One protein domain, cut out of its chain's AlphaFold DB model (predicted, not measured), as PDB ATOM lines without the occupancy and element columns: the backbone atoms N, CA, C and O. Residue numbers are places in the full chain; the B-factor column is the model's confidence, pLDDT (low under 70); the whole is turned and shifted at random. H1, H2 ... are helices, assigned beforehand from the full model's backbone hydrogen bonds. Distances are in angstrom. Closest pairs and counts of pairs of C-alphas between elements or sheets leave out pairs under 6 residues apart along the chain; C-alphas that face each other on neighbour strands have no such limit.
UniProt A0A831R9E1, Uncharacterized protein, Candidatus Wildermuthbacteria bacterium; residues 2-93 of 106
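AT A GLANCE: This is residues 2 to 93 of the 106 residues of an uncharacterized protein of Candidatus Wildermuthbacteria bacterium (UniProt A0A831R9E1). Two long helices, H1 and H2, cross as an X near their middles, and the short helix H3 packs on both of them by the crossing. A second short helix, H4, runs nearly along the later part of H2 on only a few contacts, while residues 25 to 31, at the turn from H1 to H2, stick out at one end. The printed part has 92 residues with four named helices, H1, H2, H3 and H4 in that order, and no named strand; the class is all helix. The whole is only just loose, close to compact, with a radius of gyration of the C-alphas of 14.9 A, and its flat outline spans 49 by 30 by 16 A.

HOW THE PARTS SIT: H1, residues 2 to 26, touches H2, residues 34 to 63, at a steep tilt of 47 degrees, opposite ways; their closest C-alphas, those of Gly 12 and Gly 45, are 4.0 A apart. H1 also touches H3, residues 70 to 79, the same way at a shallow tilt of 34 degrees, only just short of steep; the closest C-alphas, of Gly 11 and Tyr 78, are 4.0 A apart. H2 is the hub and touches three helices. With residues 45 to 55 alone it touches H3, at a steep tilt of 63 degrees, opposite ways; the closest C-alphas, of Gly 48 and Gly 77, are 3.7 A apart. With residues 51 to 62 alone H2 touches H4, residues 81 to 91, the same way at a shallow tilt of 14 degrees; the closest C-alphas, of Ala 51 and Gly 81, are 6.7 A apart. H3 and H4 are close but not clearly touching and about perpendicular at 77 degrees, with the C-alphas of Ile 76 and Phe 83 closest at 6.3 A. H1 and H4 are apart. In H1, H2, H3 and H4 every O i to N i+4 pair is within hydrogen-bond range.

IN THESE COORDINATES: H1 begins at C-alpha 2, (111.613, 150.573, 126.967), and is 36.1 A long from first to last C-alpha. H2, the longest helix with 30 residues, begins at C-alpha 34, (117.847, 162.834, 151.157), measures 41.3 A and has a kink of 27 degrees near residue 57. H3 measures 14.3 A. H4 measures 15.3 A and ends at C-alpha 91, (125.431, 128.252, 131.704).

THE WHOLE: The two C-alphas farthest apart, those of Glu 29 and Gly 64, are 49.8 A from each other. The printed part has no cut. The links from H1 to H2, 7 residues, and from H2 to H3, 6 residues, are short; the link from H3 to H4, 1 residue, is tight. Residues 25 to 31 stand free. The mean pLDDT of the printed part is 86.5, and residues 28 to 29 and 60 to 66 are under 70.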
ATOM      1  N   GLU A   2     111.630 149.584 125.876       82.38
ATOM      2  CA  GLU A   2     111.613 150.573 126.967       82.38
ATOM      3  C   GLU A   2     110.901 150.084 128.235       82.38
ATOM      4  O   GLU A   2     111.467 150.166 129.317       82.38
ATOM      5  N   ILE A   3     109.720 149.468 128.104       90.12
ATOM      6  CA  ILE A   3     108.932 148.958 129.245       90.12
ATOM      7  C   ILE A   3     109.699 147.886 130.038       90.12
ATOM      8  O   ILE A   3     109.619 147.833 131.261       90.12
ATOM      9  N   VAL A   4     110.473 147.044 129.349       89.56
ATOM     10  CA  VAL A   4     111.293 145.998 129.977       89.56
ATOM     11  C   VAL A   4     112.426 146.643 130.766       89.56
ATOM     12  O   VAL A   4     112.633 146.288 131.923       89.56
ATOM     13  N   LEU A   5     113.121 147.622 130.186       91.00
ATOM     14  CA  LEU A   5     114.198 148.332 130.872       91.00
ATOM     15  C   LEU A   5     113.682 149.087 132.103       91.00
ATOM     16  O   LEU A   5     114.279 149.010 133.175       91.00
ATOM     17  N   LEU A   6     112.542 149.765 131.954       93.62
ATOM     18  CA  LEU A   6     111.905 150.524 133.025       93.62
ATOM     19  C   LEU A   6     111.437 149.606 134.159       93.62
ATOM     20  O   LEU A   6     111.607 149.939 135.328       93.62
ATOM     21  N   ALA A   7     110.909 148.425 133.825       94.25
ATOM     22  CA  ALA A   7     110.543 147.414 134.810       94.25
ATOM     23  C   ALA A   7     111.772 146.879 135.565       94.25
ATOM     24  O   ALA A   7     111.733 146.781 136.788       94.25
ATOM     25  N   GLY A   8     112.885 146.609 134.874       94.31
ATOM     26  CA  GLY A   8     114.139 146.185 135.512       94.31
ATOM     27  C   GLY A   8     114.728 147.257 136.427       94.31
ATOM     28  O   GLY A   8     115.103 146.989 137.568       94.31
ATOM     29  N   PHE A   9     114.717 148.507 135.970       95.50
ATOM     30  CA  PHE A   9     115.093 149.658 136.786       95.50
ATOM     31  C   PHE A   9     114.194 149.796 138.026       95.50
ATOM     32  O   PHE A   9     114.690 149.956 139.141       95.50
ATOM     33  N   GLY A  10     112.877 149.649 137.854       95.88
ATOM     34  CA  GLY A  10     111.902 149.655 138.945       95.88
ATOM     35  C   GLY A  10     112.153 148.547 139.970       95.88
ATOM     36  O   GLY A  10     112.157 148.815 141.170       95.88
ATOM     37  N   GLY A  11     112.458 147.328 139.519       94.56
ATOM     38  CA  GLY A  11     112.879 146.230 140.394       94.56
ATOM     39  C   GLY A  11     114.119 146.583 141.219       94.56
ATOM     40  O   GLY A  11     114.143 146.377 142.436       94.56
ATOM     41  N   GLY A  12     115.116 147.205 140.581       95.62
ATOM     42  CA  GLY A  12     116.323 147.699 141.241       95.62
ATOM     43  C   GLY A  12     116.033 148.760 142.306       95.62
ATOM     44  O   GLY A  12     116.599 148.699 143.400       95.62
ATOM     45  N   ILE A  13     115.110 149.691 142.046       96.19
ATOM     46  CA  ILE A  13     114.659 150.672 143.047       96.19
ATOM     47  C   ILE A  13     113.993 149.973 144.231       96.19
ATOM     48  O   ILE A  13     114.337 150.278 145.370       96.19
ATOM     49  N   ILE A  14     113.092 149.013 143.998       95.75
ATOM     50  CA  ILE A  14     112.414 148.282 145.083       95.75
ATOM     51  C   ILE A  14     113.447 147.595 145.989       95.75
ATOM     52  O   ILE A  14     113.351 147.687 147.214       95.75
ATOM     53  N   ARG A  15     114.482 146.969 145.414       94.06
ATOM     54  CA  ARG A  15     115.596 146.391 146.185       94.06
ATOM     55  C   ARG A  15     116.335 147.456 147.003       94.06
ATOM     56  O   ARG A  15     116.633 147.230 148.174       94.06
ATOM     57  N   GLY A  16     116.599 148.614 146.398       91.38
ATOM     58  CA  GLY A  16     117.215 149.759 147.068       91.38
ATOM     59  C   GLY A  16     116.394 150.234 148.268       91.38
ATOM     60  O   GLY A  16     116.948 150.399 149.352       91.38
ATOM     61  N   LEU A  17     115.075 150.374 148.104       92.81
ATOM     62  CA  LEU A  17     114.144 150.774 149.163       92.81
ATOM     63  C   LEU A  17     114.158 149.773 150.318       92.81
ATOM     64  O   LEU A  17     114.281 150.170 151.472       92.81
ATOM     65  N   VAL A  18     114.096 148.473 150.020       91.00
ATOM     66  CA  VAL A  18     114.178 147.422 151.046       91.00
ATOM     67  C   VAL A  18     115.511 147.493 151.796       91.00
ATOM     68  O   VAL A  18     115.528 147.381 153.021       91.00
ATOM     69  N   GLY A  19     116.624 147.709 151.089       88.00
ATOM     70  CA  GLY A  19     117.945 147.883 151.700       88.00
ATOM     71  C   GLY A  19     118.020 149.115 152.602       88.00
ATOM     72  O   GLY A  19     118.515 149.028 153.725       88.00
ATOM     73  N   PHE A  20     117.464 150.237 152.149       88.31
ATOM     74  CA  PHE A  20     117.394 151.471 152.922       88.31
ATOM     75  C   PHE A  20     116.554 151.304 154.191       88.31
ATOM     76  O   PHE A  20     117.004 151.650 155.279       88.31
ATOM     77  N   VAL A  21     115.368 150.703 154.076       87.62
ATOM     78  CA  VAL A  21     114.488 150.420 155.216       87.62
ATOM     79  C   VAL A  21     115.186 149.504 156.224       87.62
ATOM     80  O   VAL A  21     115.183 149.786 157.418       87.62
ATOM     81  N   LYS A  22     115.856 148.440 155.764       87.50
ATOM     82  CA  LYS A  22     116.644 147.559 156.642       87.50
ATOM     83  C   LYS A  22     117.763 148.305 157.363       87.50
ATOM     84  O   LYS A  22     117.992 148.049 158.542       87.50
ATOM     85  N   HIS A  23     118.449 149.207 156.667       84.50
ATOM     86  CA  HIS A  23     119.487 150.035 157.266       84.50
ATOM     87  C   HIS A  23     118.902 150.931 158.365       84.50
ATOM     88  O   HIS A  23     119.398 150.916 159.483       84.50
ATOM     89  N   GLN A  24     117.784 151.609 158.094       83.38
ATOM     90  CA  GLN A  24     117.089 152.450 159.076       83.38
ATOM     91  C   GLN A  24     116.644 151.668 160.324       83.38
ATOM     92  O   GLN A  24     116.808 152.155 161.435       83.38
ATOM     93  N   TYR A  25     116.144 150.437 160.173       83.44
ATOM     94  CA  TYR A  25     115.731 149.614 161.320       83.44
ATOM     95  C   TYR A  25     116.891 148.977 162.101       83.44
ATOM     96  O   TYR A  25     116.710 148.608 163.260       83.44
ATOM     97  N   SER A  26     118.065 148.801 161.487       84.81
ATOM     98  CA  SER A  26     119.197 148.114 162.134       84.81
ATOM     99  C   SER A  26     120.006 149.020 163.063       84.81
ATOM    100  O   SER A  26     120.723 148.521 163.931       84.81
ATOM    101  N   TYR A  27     119.902 150.338 162.901       80.31
ATOM    102  CA  TYR A  27     120.698 151.317 163.636       80.31
ATOM    103  C   TYR A  27     119.777 152.244 164.433       80.31
ATOM    104  O   TYR A  27     118.778 152.733 163.918       80.31
ATOM    105  N   LYS A  28     120.106 152.470 165.712       62.72
ATOM    106  CA  LYS A  28     119.208 153.157 166.657       62.72
ATOM    107  C   LYS A  28     118.973 154.640 166.340       62.72
ATOM    108  O   LYS A  28     117.959 155.161 166.782       62.72
ATOM    109  N   GLU A  29     119.848 155.282 165.562       65.69
ATOM    110  CA  GLU A  29     119.717 156.682 165.129       65.69
ATOM    111  C   GLU A  29     120.436 156.891 163.781       65.69
ATOM    112  O   GLU A  29     121.639 157.148 163.750       65.69
ATOM    113  N   VAL A  30     119.733 156.754 162.651       74.56
ATOM    114  CA  VAL A  30     120.282 157.120 161.329       74.56
ATOM    115  C   VAL A  30     119.563 158.370 160.835       74.56
ATOM    116  O   VAL A  30     118.357 158.304 160.589       74.56
ATOM    117  N   PRO A  31     120.252 159.510 160.665       77.25
ATOM    118  CA  PRO A  31     119.625 160.677 160.067       77.25
ATOM    119  C   PRO A  31     119.192 160.349 158.634       77.25
ATOM    120  O   PRO A  31     119.922 159.728 157.859       77.25
ATOM    121  N   PHE A  32     117.973 160.749 158.272       82.50
ATOM    122  CA  PHE A  32     117.507 160.626 156.897       82.50
ATOM    123  C   PHE A  32     118.213 161.671 156.028       82.50
ATOM    124  O   PHE A  32     117.848 162.846 156.014       82.50
ATOM    125  N   GLU A  33     119.224 161.236 155.283       86.75
ATOM    126  CA  GLU A  33     119.904 162.073 154.300       86.75
ATOM    127  C   GLU A  33     119.281 161.876 152.915       86.75
ATOM    128  O   GLU A  33     119.486 160.859 152.247       86.75
ATOM    129  N   LEU A  34     118.523 162.876 152.456       86.81
ATOM    130  CA  LEU A  34     117.847 162.834 151.157       86.81
ATOM    131  C   LEU A  34     118.809 162.598 149.968       86.81
ATOM    132  O   LEU A  34     118.477 161.776 149.110       86.81
ATOM    133  N   PRO A  35     120.002 163.229 149.891       90.69
ATOM    134  CA  PRO A  35     120.948 162.964 148.804       90.69
ATOM    135  C   PRO A  35     121.465 161.520 148.802       90.69
ATOM    136  O   PRO A  35     121.588 160.902 147.741       90.69
ATOM    137  N   TYR A  36     121.726 160.956 149.984       88.06
ATOM    138  CA  TYR A  36     122.136 159.561 150.130       88.06
ATOM    139  C   TYR A  36     121.022 158.605 149.691       88.06
ATOM    140  O   TYR A  36     121.257 157.690 148.907       88.06
ATOM    141  N   PHE A  37     119.783 158.861 150.114       90.94
ATOM    142  CA  PHE A  37     118.628 158.076 149.684       90.94
ATOM    143  C   PHE A  37     118.474 158.077 148.157       90.94
ATOM    144  O   PHE A  37     118.412 157.011 147.543       90.94
ATOM    145  N   ILE A  38     118.460 159.258 147.531       92.94
ATOM    146  CA  ILE A  38     118.266 159.387 146.079       92.94
ATOM    147  C   ILE A  38     119.420 158.731 145.318       92.94
ATOM    148  O   ILE A  38     119.173 157.957 144.393       92.94
ATOM    149  N   SER A  39     120.670 159.000 145.709       92.44
ATOM    150  CA  SER A  39     121.837 158.387 145.062       92.44
ATOM    151  C   SER A  39     121.800 156.864 145.171       92.44
ATOM    152  O   SER A  39     121.978 156.180 144.166       92.44
ATOM    153  N   MET A  40     121.455 156.321 146.341       91.81
ATOM    154  CA  MET A  40     121.343 154.879 146.541       91.81
ATOM    155  C   MET A  40     120.207 154.259 145.715       91.81
ATOM    156  O   MET A  40     120.386 153.190 145.125       91.81
ATOM    157  N   MET A  41     119.052 154.927 145.617       93.62
ATOM    158  CA  MET A  41     117.945 154.465 144.771       93.62
ATOM    159  C   MET A  41     118.325 154.470 143.291       93.62
ATOM    160  O   MET A  41     118.061 153.492 142.593       93.62
ATOM    161  N   MET A  42     118.991 155.528 142.821       94.81
ATOM    162  CA  MET A  42     119.445 155.645 141.434       94.81
ATOM    163  C   MET A  42     120.491 154.588 141.094       94.81
ATOM    164  O   MET A  42     120.354 153.900 140.085       94.81
ATOM    165  N   VAL A  43     121.499 154.399 141.951       94.62
ATOM    166  CA  VAL A  43     122.522 153.359 141.764       94.62
ATOM    167  C   VAL A  43     121.873 151.976 141.741       94.62
ATOM    168  O   VAL A  43     122.148 151.184 140.842       94.62
ATOM    169  N   SER A  44     120.965 151.685 142.675       95.38
ATOM    170  CA  SER A  44     120.287 150.387 142.707       95.38
ATOM    171  C   SER A  44     119.388 150.163 141.488       95.38
ATOM    172  O   SER A  44     119.385 149.066 140.931       95.38
ATOM    173  N   GLY A  45     118.666 151.192 141.041       95.44
ATOM    174  CA  GLY A  45     117.866 151.149 139.820       95.44
ATOM    175  C   GLY A  45     118.722 150.900 138.578       95.44
ATOM    176  O   GLY A  45     118.406 150.017 137.783       95.44
ATOM    177  N   LEU A  46     119.843 151.614 138.431       95.81
ATOM    178  CA  LEU A  46     120.780 151.422 137.319       95.81
ATOM    179  C   LEU A  46     121.333 149.995 137.293       95.81
ATOM    180  O   LEU A  46     121.330 149.364 136.238       95.81
ATOM    181  N   ILE A  47     121.732 149.455 138.449       95.19
ATOM    182  CA  ILE A  47     122.184 148.061 138.564       95.19
ATOM    183  C   ILE A  47     121.073 147.093 138.137       95.19
ATOM    184  O   ILE A  47     121.345 146.158 137.386       95.19
ATOM    185  N   GLY A  48     119.827 147.323 138.563       95.06
ATOM    186  CA  GLY A  48     118.679 146.503 138.159       95.06
ATOM    187  C   GLY A  48     118.432 146.534 136.646       95.06
ATOM    188  O   GLY A  48     118.261 145.488 136.023       95.06
ATOM    189  N   GLY A  49     118.501 147.716 136.028       94.44
ATOM    190  CA  GLY A  49     118.392 147.869 134.575       94.44
ATOM    191  C   GLY A  49     119.517 147.158 133.813       94.44
ATOM    192  O   GLY A  49     119.254 146.450 132.839       94.44
ATOM    193  N   VAL A  50     120.764 147.286 134.279       94.12
ATOM    194  CA  VAL A  50     121.931 146.599 133.696       94.12
ATOM    195  C   VAL A  50     121.819 145.081 133.847       94.12
ATOM    196  O   VAL A  50     122.138 144.350 132.906       94.12
ATOM    197  N   ALA A  51     121.331 144.591 134.990       92.62
ATOM    198  CA  ALA A  51     121.105 143.166 135.210       92.62
ATOM    199  C   ALA A  51     120.066 142.610 134.231       92.62
ATOM    200  O   ALA A  51     120.333 141.615 133.559       92.62
ATOM    201  N   THR A  52     118.934 143.298 134.066       92.50
ATOM    202  CA  THR A  52     117.924 142.944 133.060       92.50
ATOM    203  C   THR A  52     118.506 142.905 131.652       92.50
ATOM    204  O   THR A  52     118.257 141.944 130.927       92.50
ATOM    205  N   LEU A  53     119.278 143.920 131.247       91.56
ATOM    206  CA  LEU A  53     119.908 143.947 129.922       91.56
ATOM    207  C   LEU A  53     120.855 142.765 129.720       91.56
ATOM    208  O   LEU A  53     120.789 142.087 128.700       91.56
ATOM    209  N   SER A  54     121.688 142.487 130.716       89.75
ATOM    210  CA  SER A  54     122.659 141.395 130.661       89.75
ATOM    211  C   SER A  54     121.963 140.037 130.554       89.75
ATOM    212  O   SER A  54     122.326 139.220 129.714       89.75
ATOM    213  N   VAL A  55     120.913 139.807 131.351       87.12
ATOM    214  CA  VAL A  55     120.099 138.582 131.277       87.12
ATOM    215  C   VAL A  55     119.361 138.483 129.955       87.12
ATOM    216  O   VAL A  55     119.195 137.384 129.443       87.12
ATOM    217  N   ARG A  56     118.912 139.598 129.387       86.00
ATOM    218  CA  ARG A  56     118.276 139.589 128.075       86.00
ATOM    219  C   ARG A  56     119.254 139.086 127.020       86.00
ATOM    220  O   ARG A  56     118.958 138.102 126.360       86.00
ATOM    221  N   GLU A  57     120.426 139.691 126.898       83.75
ATOM    222  CA  GLU A  57     121.400 139.279 125.878       83.75
ATOM    223  C   GLU A  57     121.911 137.843 126.110       83.75
ATOM    224  O   GLU A  57     121.935 137.028 125.188       83.75
ATOM    225  N   LEU A  58     122.235 137.483 127.359       79.88
ATOM    226  CA  LEU A  58     122.723 136.141 127.709       79.88
ATOM    227  C   LEU A  58     121.624 135.071 127.624       79.88
ATOM    228  O   LEU A  58     121.840 133.978 127.104       79.88
ATOM    229  N   GLY A  59     120.442 135.370 128.155       70.06
ATOM    230  CA  GLY A  59     119.309 134.458 128.273       70.06
ATOM    231  C   GLY A  59     118.562 134.250 126.960       70.06
ATOM    232  O   GLY A  59     118.176 133.118 126.686       70.06
ATOM    233  N   MET A  60     118.416 135.276 126.112       67.94
ATOM    234  CA  MET A  60     117.872 135.093 124.755       67.94
ATOM    235  C   MET A  60     118.796 134.185 123.930       67.94
ATOM    236  O   MET A  60     118.316 133.298 123.230       67.94
ATOM    237  N   SER A  61     120.118 134.342 124.072       64.00
ATOM    238  CA  SER A  61     121.098 133.495 123.382       64.00
ATOM    239  C   SER A  61     121.121 132.049 123.906       64.00
ATOM    240  O   SER A  61     121.312 131.125 123.120       64.00
ATOM    241  N   PHE A  62     120.905 131.838 125.211       64.25
ATOM    242  CA  PHE A  62     121.037 130.521 125.845       64.25
ATOM    243  C   PHE A  62     119.730 129.712 125.935       64.25
ATOM    244  O   PHE A  62     119.752 128.499 125.742       64.25
ATOM    245  N   LEU A  63     118.597 130.349 126.246       64.94
ATOM    246  CA  LEU A  63     117.306 129.680 126.486       64.94
ATOM    247  C   LEU A  63     116.374 129.688 125.264       64.94
ATOM    248  O   LEU A  63     115.293 129.111 125.336       64.94
ATOM    249  N   GLY A  64     116.747 130.361 124.168       64.19
ATOM    250  CA  GLY A  64     115.883 130.515 122.988       64.19
ATOM    251  C   GLY A  64     114.599 131.307 123.269       64.19
ATOM    252  O   GLY A  64     113.637 131.234 122.512       64.19
ATOM    253  N   ILE A  65     114.556 132.042 124.384       66.88
ATOM    254  CA  ILE A  65     113.419 132.879 124.761       66.88
ATOM    255  C   ILE A  65     113.530 134.168 123.954       66.88
ATOM    256  O   ILE A  65     114.377 134.996 124.254       66.88
ATOM    257  N   GLU A  66     112.686 134.356 122.945       64.25
ATOM    258  CA  GLU A  66     112.759 135.534 122.066       64.25
ATOM    259  C   GLU A  66     112.293 136.832 122.746       64.25
ATOM    260  O   GLU A  66     112.636 137.933 122.309       64.25
ATOM    261  N   THR A  67     111.508 136.734 123.826       71.88
ATOM    262  CA  THR A  67     110.921 137.904 124.490       71.88
ATOM    263  C   THR A  67     110.940 137.804 126.012       71.88
ATOM    264  O   THR A  67     110.523 136.821 126.620       71.88
ATOM    265  N   LEU A  68     111.409 138.879 126.648       81.12
ATOM    266  CA  LEU A  68     111.393 139.051 128.096       81.12
ATOM    267  C   LEU A  68     110.143 139.832 128.494       81.12
ATOM    268  O   LEU A  68     109.948 140.966 128.049       81.12
ATOM    269  N   SER A  69     109.296 139.238 129.335       88.88
ATOM    270  CA  SER A  69     108.114 139.935 129.837       88.88
ATOM    271  C   SER A  69     108.520 141.057 130.811       88.88
ATOM    272  O   SER A  69     109.500 140.912 131.551       88.88
ATOM    273  N   PRO A  70     107.774 142.176 130.873       89.00
ATOM    274  CA  PRO A  70     108.035 143.236 131.848       89.00
ATOM    275  C   PRO A  70     108.015 142.745 133.301       89.00
ATOM    276  O   PRO A  70     108.830 143.179 134.108       89.00
ATOM    277  N   ALA A  71     107.133 141.796 133.630       90.69
ATOM    278  CA  ALA A  71     107.061 141.206 134.964       90.69
ATOM    279  C   ALA A  71     108.337 140.425 135.320       90.69
ATOM    280  O   ALA A  71     108.873 140.580 136.415       90.69
ATOM    281  N   LEU A  72     108.866 139.635 134.380       89.44
ATOM    282  CA  LEU A  72     110.123 138.918 134.587       89.44
ATOM    283  C   LEU A  72     111.299 139.892 134.707       89.44
ATOM    284  O   LEU A  72     112.163 139.716 135.560       89.44
ATOM    285  N   SER A  73     111.296 140.957 133.908       91.81
ATOM    286  CA  SER A  73     112.293 142.021 134.004       91.81
ATOM    287  C   SER A  73     112.322 142.695 135.375       91.81
ATOM    288  O   SER A  73     113.398 142.922 135.919       91.81
ATOM    289  N   LEU A  74     111.154 142.967 135.962       93.94
ATOM    290  CA  LEU A  74     111.049 143.513 137.315       93.94
ATOM    291  C   LEU A  74     111.708 142.586 138.346       93.94
ATOM    292  O   LEU A  74     112.468 143.044 139.197       93.94
ATOM    293  N   ILE A  75     111.453 141.279 138.245       93.50
ATOM    294  CA  ILE A  75     112.041 140.270 139.138       93.50
ATOM    295  C   ILE A  75     113.561 140.211 138.961       93.50
ATOM    296  O   ILE A  75     114.290 140.208 139.952       93.50
ATOM    297  N   ILE A  76     114.047 140.218 137.715       93.31
ATOM    298  CA  ILE A  76     115.484 140.234 137.410       93.31
ATOM    299  C   ILE A  76     116.140 141.487 137.985       93.31
ATOM    300  O   ILE A  76     117.177 141.386 138.630       93.31
ATOM    301  N   GLY A  77     115.527 142.657 137.810       94.50
ATOM    302  CA  GLY A  77     116.031 143.907 138.367       94.50
ATOM    303  C   GLY A  77     116.068 143.918 139.897       94.50
ATOM    304  O   GLY A  77     117.021 144.427 140.487       94.50
ATOM    305  N   TYR A  78     115.064 143.318 140.545       95.06
ATOM    306  CA  TYR A  78     115.002 143.185 142.005       95.06
ATOM    307  C   TYR A  78     116.043 142.206 142.558       95.06
ATOM    308  O   TYR A  78     116.661 142.489 143.581       95.06
ATOM    309  N   ALA A  79     116.261 141.069 141.897       93.69
ATOM    310  CA  ALA A  79     117.272 140.093 142.300       93.69
ATOM    311  C   ALA A  79     118.700 140.538 141.915       93.69
ATOM    312  O   ALA A  79     119.668 140.228 142.608       93.69
ATOM    313  N   GLY A  80     118.837 141.311 140.836       92.12
ATOM    314  CA  GLY A  80     120.070 141.959 140.408       92.12
ATOM    315  C   GLY A  80     121.220 140.976 140.176       92.12
ATOM    316  O   GLY A  80     121.133 140.066 139.350       92.12
ATOM    317  N   GLY A  81     122.318 141.186 140.907       87.50
ATOM    318  CA  GLY A  81     123.539 140.384 140.799       87.50
ATOM    319  C   GLY A  81     123.345 138.910 141.156       87.50
ATOM    320  O   GLY A  81     123.900 138.055 140.472       87.50
ATOM    321  N   ASP A  82     122.497 138.599 142.140       88.88
ATOM    322  CA  ASP A  82     122.239 137.213 142.551       88.88
ATOM    323  C   ASP A  82     121.594 136.414 141.412       88.88
ATOM    324  O   ASP A  82     121.884 135.236 141.202       88.88
ATOM    325  N   PHE A  83     120.735 137.063 140.622       90.12
ATOM    326  CA  PHE A  83     120.145 136.435 139.446       90.12
ATOM    327  C   PHE A  83     121.204 136.161 138.373       90.12
ATOM    328  O   PHE A  83     121.268 135.052 137.843       90.12
ATOM    329  N   LEU A  84     122.065 137.144 138.086       88.56
ATOM    330  CA  LEU A  84     123.163 136.992 137.125       88.56
ATOM    331  C   LEU A  84     124.128 135.874 137.521       88.56
ATOM    332  O   LEU A  84     124.504 135.067 136.671       88.56
ATOM    333  N   GLU A  85     124.499 135.790 138.799       87.19
ATOM    334  CA  GLU A  85     125.373 134.732 139.307       87.19
ATOM    335  C   GLU A  85     124.750 133.349 139.089       87.19
ATOM    336  O   GLU A  85     125.420 132.418 138.635       87.19
ATOM    337  N   ASN A  86     123.455 133.208 139.368       87.00
ATOM    338  CA  ASN A  86     122.752 131.945 139.178       87.00
ATOM    339  C   ASN A  86     122.631 131.561 137.696       87.00
ATOM    340  O   ASN A  86     122.878 130.406 137.350       87.00
ATOM    341  N   ILE A  87     122.342 132.515 136.805       84.81
ATOM    342  CA  ILE A  87     122.359 132.273 135.352       84.81
ATOM    343  C   ILE A  87     123.753 131.836 134.890       84.81
ATOM    344  O   ILE A  87     123.883 130.852 134.163       84.81
ATOM    345  N   TYR A  88     124.805 132.505 135.359       83.56
ATOM    346  CA  TYR A  88     126.185 132.144 135.042       83.56
ATOM    347  C   TYR A  88     126.535 130.710 135.483       83.56
ATOM    348  O   TYR A  88     127.116 129.946 134.708       83.56
ATOM    349  N   LYS A  89     126.124 130.301 136.692       83.31
ATOM    350  CA  LYS A  89     126.293 128.922 137.190       83.31
ATOM    351  C   LYS A  89     125.583 127.889 136.311       83.31
ATOM    352  O   LYS A  89     126.161 126.837 136.029       83.31
ATOM    353  N   ILE A  90     124.362 128.192 135.856       83.06
ATOM    354  CA  ILE A  90     123.579 127.323 134.958       83.06
ATOM    355  C   ILE A  90     124.296 127.158 133.614       83.06
ATOM    356  O   ILE A  90     124.498 126.027 133.169       83.06
ATOM    357  N   ILE A  91     124.733 128.262 133.000       79.00
ATOM    358  CA  ILE A  91     125.431 128.252 131.704       79.00
ATOM    359  C   ILE A  91     126.713 127.414 131.784       79.00
ATOM    360  O   ILE A  91     126.979 126.591 130.908       79.00
ATOM    361  N   LEU A  92     127.494 127.567 132.858       80.81
ATOM    362  CA  LEU A  92     128.744 126.826 133.041       80.81
ATOM    363  C   LEU A  92     128.577 125.397 133.568       80.81
ATOM    364  O   LEU A  92     129.584 124.702 133.726       80.81
ATOM    365  N   LYS A  93     127.347 124.953 133.863       71.00
ATOM    366  CA  LYS A  93     127.047 123.652 134.494       71.00
ATOM    367  C   LYS A  93     127.890 123.373 135.751       71.00
ATOM    368  O   LYS A  93     128.164 122.218 136.077       71.00
TER     369      LYS A  93